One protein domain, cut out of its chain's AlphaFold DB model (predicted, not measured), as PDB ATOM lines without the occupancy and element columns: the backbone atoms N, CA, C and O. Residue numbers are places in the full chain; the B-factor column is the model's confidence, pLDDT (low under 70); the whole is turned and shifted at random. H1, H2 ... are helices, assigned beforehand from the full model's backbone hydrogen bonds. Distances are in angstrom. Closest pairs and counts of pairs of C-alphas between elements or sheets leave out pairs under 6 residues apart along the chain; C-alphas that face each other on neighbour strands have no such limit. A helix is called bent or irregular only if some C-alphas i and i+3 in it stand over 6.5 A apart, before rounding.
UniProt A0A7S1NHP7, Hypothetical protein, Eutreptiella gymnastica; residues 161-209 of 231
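What this domain is: This is residues 161 to 209 of the 231 residues of the protein "Hypothetical protein" of Eutreptiella gymnastica (UniProt A0A7S1NHP7). A long helix, H1, leads into a turn after which the backbone folds back toward it as the short helix H2, making a loosely formed helical hairpin with two unequal legs. A second short helix, H3, lies at the other end of the longest axis from that turn and touches neither leg. The printed part has 49 residues with three named helices, in the order H1, H2, H3, and no named strand; the class is all helix, with 34 residues in named helices. The whole is loose, with a radius of gyration of the C-alphas of 12.3 A, and elongated, with spans of 36 by 22 by 13 A.

How they stand to each other: The long helix H1, residues 162 to 180, and H2, residues 187 to 194, touch, with 5 pairs of C-alphas within 8 A. Their closest C-alphas are those of Gln 167 and Leu 194, 6.8 A apart. H1 touches H2 with residues 167 to 175 alone. The two run opposite ways at a steep tilt of 41 degrees, and their centres are 10.7 A apart; they form a helical hairpin. H3, residues 202 to 208, is apart from H1. It is also apart from H2, the helix before it in the chain. In H1 and H2 every pair of O i and N i+4 is within hydrogen-bond range, while in H3 it is 2 of 3.

Where its parts are: After Ser 161, H1 begins at C-alpha 162, at (189.388, 197.472, 196.838), and ends at C-alpha 180, at (187.995, 174.360, 211.260). With 19 residues it is the longest helix, 27.3 A from first to last C-alpha. H2 has 8 residues, from Val 187 to Leu 194, and measures 10.4 A between its first and last C-alphas. H3 has 7 residues, from Tyr 202 to Asp 208, and measures 10.3 A; it ends at C-alpha 208, at (166.843, 196.764, 199.947). None of the three helices is bent.

The domain as a whole: The two C-alphas farthest apart are those of Asp 181, just after H1, and Val 206 in H3, at 36.5 A. The first and last printed C-alphas, those of Ser 161 and Leu 209, are 21.4 A apart. The printed part has no cut. The link from H1 to H2 is short, with 6 residues, and so is the link from H2 to H3, with 7. The mean pLDDT of the printed part is 80.0; residues 197 to 209 are under 70, and H3 has a mean of 59.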
ATOM      1  N   SER A 161     184.916 197.518 194.873       77.81
ATOM      2  CA  SER A 161     185.934 198.417 195.417       77.81
ATOM      3  C   SER A 161     187.052 197.606 196.090       77.81
ATOM      4  O   SER A 161     186.818 196.505 196.592       77.81
ATOM      5  N   LEU A 162     188.280 198.134 196.127       81.31
ATOM      6  CA  LEU A 162     189.388 197.472 196.838       81.31
ATOM      7  C   LEU A 162     189.036 197.204 198.311       81.31
ATOM      8  O   LEU A 162     189.428 196.182 198.869       81.31
ATOM      9  N   LEU A 163     188.246 198.097 198.917       81.31
ATOM     10  CA  LEU A 163     187.700 197.916 200.257       81.31
ATOM     11  C   LEU A 163     186.760 196.705 200.321       81.31
ATOM     12  O   LEU A 163     186.945 195.853 201.186       81.31
ATOM     13  N   ARG A 164     185.830 196.572 199.365       81.00
ATOM     14  CA  ARG A 164     184.923 195.420 199.269       81.00
ATOM     15  C   ARG A 164     185.680 194.115 199.056       81.00
ATOM     16  O   ARG A 164     185.354 193.117 199.686       81.00
ATOM     17  N   GLN A 165     186.720 194.112 198.222       84.38
ATOM     18  CA  GLN A 165     187.577 192.934 198.047       84.38
ATOM     19  C   GLN A 165     188.257 192.533 199.360       84.38
ATOM     20  O   GLN A 165     188.276 191.354 199.708       84.38
ATOM     21  N   HIS A 166     188.771 193.503 200.118       86.81
ATOM     22  CA  HIS A 166     189.390 193.232 201.411       86.81
ATOM     23  C   HIS A 166     188.377 192.731 202.454       86.81
ATOM     24  O   HIS A 166     188.650 191.765 203.162       86.81
ATOM     25  N   GLN A 167     187.193 193.342 202.522       87.00
ATOM     26  CA  GLN A 167     186.095 192.906 203.390       87.00
ATOM     27  C   GLN A 167     185.656 191.471 203.057       87.00
ATOM     28  O   GLN A 167     185.518 190.649 203.959       87.00
ATOM     29  N   MET A 168     185.530 191.127 201.769       87.56
ATOM     30  CA  MET A 168     185.217 189.758 201.337       87.56
ATOM     31  C   MET A 168     186.277 188.746 201.786       87.56
ATOM     32  O   MET A 168     185.929 187.688 202.307       87.56
ATOM     33  N   GLN A 169     187.565 189.084 201.671       91.44
ATOM     34  CA  GLN A 169     188.649 188.223 202.158       91.44
ATOM     35  C   GLN A 169     188.577 187.994 203.676       91.44
ATOM     36  O   GLN A 169     188.876 186.901 204.154       91.44
ATOM     37  N   GLN A 170     188.164 189.004 204.449       89.56
ATOM     38  CA  GLN A 170     187.958 188.847 205.893       89.56
ATOM     39  C   GLN A 170     186.784 187.911 206.201       89.56
ATOM     40  O   GLN A 170     186.903 187.060 207.084       89.56
ATOM     41  N   VAL A 171     185.679 188.023 205.455       90.44
ATOM     42  CA  VAL A 171     184.529 187.112 205.575       90.44
ATOM     43  C   VAL A 171     184.960 185.672 205.299       90.44
ATOM     44  O   VAL A 171     184.691 184.793 206.118       90.44
ATOM     45  N   GLU A 172     185.690 185.430 204.210       92.25
ATOM     46  CA  GLU A 172     186.206 184.102 203.854       92.25
ATOM     47  C   GLU A 172     187.110 183.525 204.952       92.25
ATOM     48  O   GLU A 172     186.907 182.392 205.394       92.25
ATOM     49  N   ALA A 173     188.047 184.323 205.473       92.44
ATOM     50  CA  ALA A 173     188.928 183.902 206.560       92.44
ATOM     51  C   ALA A 173     188.149 183.531 207.836       92.44
ATOM     52  O   ALA A 173     188.473 182.549 208.511       92.44
ATOM     53  N   CYS A 174     187.096 184.286 208.163       89.94
ATOM     54  CA  CYS A 174     186.218 183.978 209.286       89.94
ATOM     55  C   CYS A 174     185.426 182.684 209.061       89.94
ATOM     56  O   CYS A 174     185.317 181.870 209.980       89.94
ATOM     57  N   VAL A 175     184.896 182.467 207.856       93.38
ATOM     58  CA  VAL A 175     184.171 181.236 207.511       93.38
ATOM     59  C   VAL A 175     185.092 180.022 207.616       93.38
ATOM     60  O   VAL A 175     184.716 179.026 208.236       93.38
ATOM     61  N   GLU A 176     186.316 180.112 207.096       94.12
ATOM     62  CA  GLU A 176     187.303 179.037 207.216       94.12
ATOM     63  C   GLU A 176     187.665 178.730 208.672       94.12
ATOM     64  O   GLU A 176     187.754 177.560 209.051       94.12
ATOM     65  N   ALA A 177     187.866 179.757 209.502       92.88
ATOM     66  CA  ALA A 177     188.182 179.573 210.916       92.88
ATOM     67  C   ALA A 177     187.053 178.833 211.653       92.88
ATOM     68  O   ALA A 177     187.308 177.874 212.379       92.88
ATOM     69  N   PHE A 178     185.797 179.210 211.403       93.81
ATOM     70  CA  PHE A 178     184.640 178.547 212.010       93.81
ATOM     71  C   PHE A 178     184.455 177.115 211.501       93.81
ATOM     72  O   PHE A 178     184.147 176.221 212.292       93.81
ATOM     73  N   ALA A 179     184.714 176.875 210.212       93.56
ATOM     74  CA  ALA A 179     184.679 175.536 209.634       93.56
ATOM     75  C   ALA A 179     185.729 174.609 210.271       93.56
ATOM     76  O   ALA A 179     185.419 173.454 210.571       93.56
ATOM     77  N   ARG A 180     186.944 175.113 210.543       94.69
ATOM     78  CA  ARG A 180     187.995 174.360 211.260       94.69
ATOM     79  C   ARG A 180     187.577 173.990 212.683       94.69
ATOM     80  O   ARG A 180     187.894 172.894 213.139       94.69
ATOM     81  N   ASP A 181     186.809 174.855 213.339       94.31
ATOM     82  CA  ASP A 181     186.269 174.623 214.683       94.31
ATOM     83  C   ASP A 181     184.991 173.759 214.699       94.31
ATOM     84  O   ASP A 181     184.424 173.505 215.767       94.31
ATOM     85  N   GLY A 182     184.506 173.312 213.534       93.88
ATOM     86  CA  GLY A 182     183.267 172.539 213.411       93.88
ATOM     87  C   GLY A 182     182.010 173.339 213.766       93.88
ATOM     88  O   GLY A 182     181.004 172.764 214.189       93.88
ATOM     89  N   ARG A 183     182.066 174.669 213.640       91.56
ATOM     90  CA  ARG A 183     180.961 175.588 213.933       91.56
ATOM     91  C   ARG A 183     180.415 176.183 212.640       91.56
ATOM     92  O   ARG A 183     181.158 176.465 211.709       91.56
ATOM     93  N   ASN A 184     179.109 176.434 212.613       87.94
ATOM     94  CA  ASN A 184     178.489 177.183 211.523       87.94
ATOM     95  C   ASN A 184     178.567 178.682 211.821       87.94
ATOM     96  O   ASN A 184     178.117 179.124 212.881       87.94
ATOM     97  N   MET A 185     179.123 179.448 210.884       87.88
ATOM     98  CA  MET A 185     179.122 180.907 210.932       87.88
ATOM     99  C   MET A 185     177.829 181.444 210.294       87.88
ATOM    100  O   MET A 185     177.534 181.066 209.159       87.88
ATOM    101  N   PRO A 186     177.062 182.327 210.964       85.94
ATOM    102  CA  PRO A 186     175.976 183.058 210.319       85.94
ATOM    103  C   PRO A 186     176.550 184.150 209.404       85.94
ATOM    104  O   PRO A 186     176.723 185.294 209.823       85.94
ATOM    105  N   VAL A 187     176.867 183.773 208.161       86.62
ATOM    106  CA  VAL A 187     177.478 184.652 207.149       86.62
ATOM    107  C   VAL A 187     176.655 185.926 206.957       86.62
ATOM    108  O   VAL A 187     177.218 187.009 207.038       86.62
ATOM    109  N   ASP A 188     175.326 185.818 206.882       84.25
ATOM    110  CA  ASP A 188     174.420 186.962 206.705       84.25
ATOM    111  C   ASP A 188     174.606 188.067 207.763       84.25
ATOM    112  O   ASP A 188     174.527 189.257 207.460       84.25
ATOM    113  N   LEU A 189     174.872 187.694 209.024       84.06
ATOM    114  CA  LEU A 189     175.106 188.659 210.105       84.06
ATOM    115  C   LEU A 189     176.482 189.316 209.993       84.06
ATOM    116  O   LEU A 189     176.631 190.491 210.327       84.06
ATOM    117  N   LEU A 190     177.480 188.556 209.543       84.50
ATOM    118  CA  LEU A 190     178.826 189.068 209.327       84.50
ATOM    119  C   LEU A 190     178.838 190.046 208.148       84.50
ATOM    120  O   LEU A 190     179.373 191.140 208.275       84.50
ATOM    121  N   GLU A 191     178.176 189.693 207.049       83.38
ATOM    122  CA  GLU A 191     178.017 190.559 205.883       83.38
ATOM    123  C   GLU A 191     177.245 191.838 206.232       83.38
ATOM    124  O   GLU A 191     177.664 192.931 205.859       83.38
ATOM    125  N   ALA A 192     176.167 191.741 207.014       80.88
ATOM    126  CA  ALA A 192     175.413 192.913 207.464       80.88
ATOM    127  C   ALA A 192     176.210 193.839 208.401       80.88
ATOM    128  O   ALA A 192     175.952 195.041 208.433       80.88
ATOM    129  N   GLY A 193     177.150 193.297 209.183       80.06
ATOM    130  CA  GLY A 193     178.008 194.083 210.073       80.06
ATOM    131  C   GLY A 193     179.235 194.684 209.385       80.06
ATOM    132  O   GLY A 193     179.723 195.726 209.822       80.06
ATOM    133  N   LEU A 194     179.744 194.028 208.338       80.50
ATOM    134  CA  LEU A 194     180.983 194.410 207.661       80.50
ATOM    135  C   LEU A 194     180.742 195.303 206.437       80.50
ATOM    136  O   LEU A 194     181.543 196.201 206.185       80.50
ATOM    137  N   PHE A 195     179.655 195.074 205.695       79.88
ATOM    138  CA  PHE A 195     179.312 195.867 204.517       79.88
ATOM    139  C   PHE A 195     178.394 197.019 204.898       79.88
ATOM    140  O   PHE A 195     177.240 196.815 205.285       79.88
ATOM    141  N   THR A 196     178.885 198.246 204.734       70.94
ATOM    142  CA  THR A 196     178.000 199.409 204.780       70.94
ATOM    143  C   THR A 196     177.139 199.451 203.510       70.94
ATOM    144  O   THR A 196     177.535 198.909 202.474       70.94
ATOM    145  N   PRO A 197     175.952 200.089 203.531       65.56
ATOM    146  CA  PRO A 197     175.114 200.223 202.336       65.56
ATOM    147  C   PRO A 197     175.829 200.917 201.169       65.56
ATOM    148  O   PRO A 197     175.434 200.735 200.025       65.56
ATOM    149  N   GLU A 198     176.865 201.703 201.461       62.16
ATOM    150  CA  GLU A 198     177.699 202.421 200.491       62.16
ATOM    151  C   GLU A 198     178.727 201.506 199.803       62.16
ATOM    152  O   GLU A 198     179.180 201.810 198.701       62.16
ATOM    153  N   ASP A 199     179.060 200.368 200.422       63.41
ATOM    154  CA  ASP A 199     179.966 199.355 199.868       63.41
ATOM    155  C   ASP A 199     179.242 198.368 198.943       63.41
ATOM    156  O   ASP A 199     179.877 197.649 198.162       63.41
ATOM    157  N   ARG A 200     177.908 198.311 199.028       64.31
ATOM    158  CA  ARG A 200     177.087 197.472 198.158       64.31
ATOM    159  C   ARG A 200     177.023 198.090 196.758       64.31
ATOM    160  O   ARG A 200     176.982 199.311 196.603       64.31
ATOM    161  N   PRO A 201     177.026 197.267 195.698       63.09
ATOM    162  CA  PRO A 201     176.825 197.764 194.354       63.09
ATOM    163  C   PRO A 201     175.432 198.382 194.303       63.09
ATOM    164  O   PRO A 201     174.488 197.848 194.883       63.09
ATOM    165  N   TYR A 202     175.299 199.491 193.577       57.47
ATOM    166  CA  TYR A 202     174.064 200.276 193.519       57.47
ATOM    167  C   TYR A 202     172.804 199.419 193.282       57.47
ATOM    168  O   TYR A 202     171.745 199.694 193.835       57.47
ATOM    169  N   VAL A 203     172.934 198.335 192.511       63.06
ATOM    170  CA  VAL A 203     171.860 197.371 192.233       63.06
ATOM    171  C   VAL A 203     171.350 196.660 193.498       63.06
ATOM    172  O   VAL A 203     170.140 196.532 193.655       63.06
ATOM    173  N   GLU A 204     172.236 196.248 194.409       61.06
ATOM    174  CA  GLU A 204     171.875 195.623 195.696       61.06
ATOM    175  C   GLU A 204     171.298 196.661 196.678       61.06
ATOM    176  O   GLU A 204     170.357 196.375 197.416       61.06
ATOM    177  N   CYS A 205     171.790 197.907 196.654       60.31
ATOM    178  CA  CYS A 205     171.261 198.984 197.503       60.31
ATOM    179  C   CYS A 205     169.805 199.335 197.159       60.31
ATOM    180  O   CYS A 205     169.010 199.657 198.040       60.31
ATOM    181  N   VAL A 206     169.454 199.303 195.869       57.72
ATOM    182  CA  VAL A 206     168.117 199.679 195.384       57.72
ATOM    183  C   VAL A 206     167.077 198.595 195.674       57.72
ATOM    184  O   VAL A 206     165.903 198.924 195.842       57.72
ATOM    185  N   THR A 207     167.476 197.324 195.785       59.00
ATOM    186  CA  THR A 207     166.557 196.232 196.149       59.00
ATOM    187  C   THR A 207     166.175 196.228 197.626       59.00
ATOM    188  O   THR A 207     165.073 195.793 197.955       59.00
ATOM    189  N   ASP A 208     167.053 196.737 198.494       57.47
ATOM    190  CA  ASP A 208     166.843 196.764 199.947       57.47
ATOM    191  C   ASP A 208     166.117 198.024 200.434       57.47
ATOM    192  O   ASP A 208     165.657 198.085 201.579       57.47
ATOM    193  N   LEU A 209     165.979 199.039 199.575       53.41
ATOM    194  CA  LEU A 209     165.130 200.180 199.880       53.41
ATOM    195  C   LEU A 209     163.675 199.699 199.929       53.41
ATOM    196  O   LEU A 209     163.216 199.079 198.964       53.41
TER     197      LEU A 209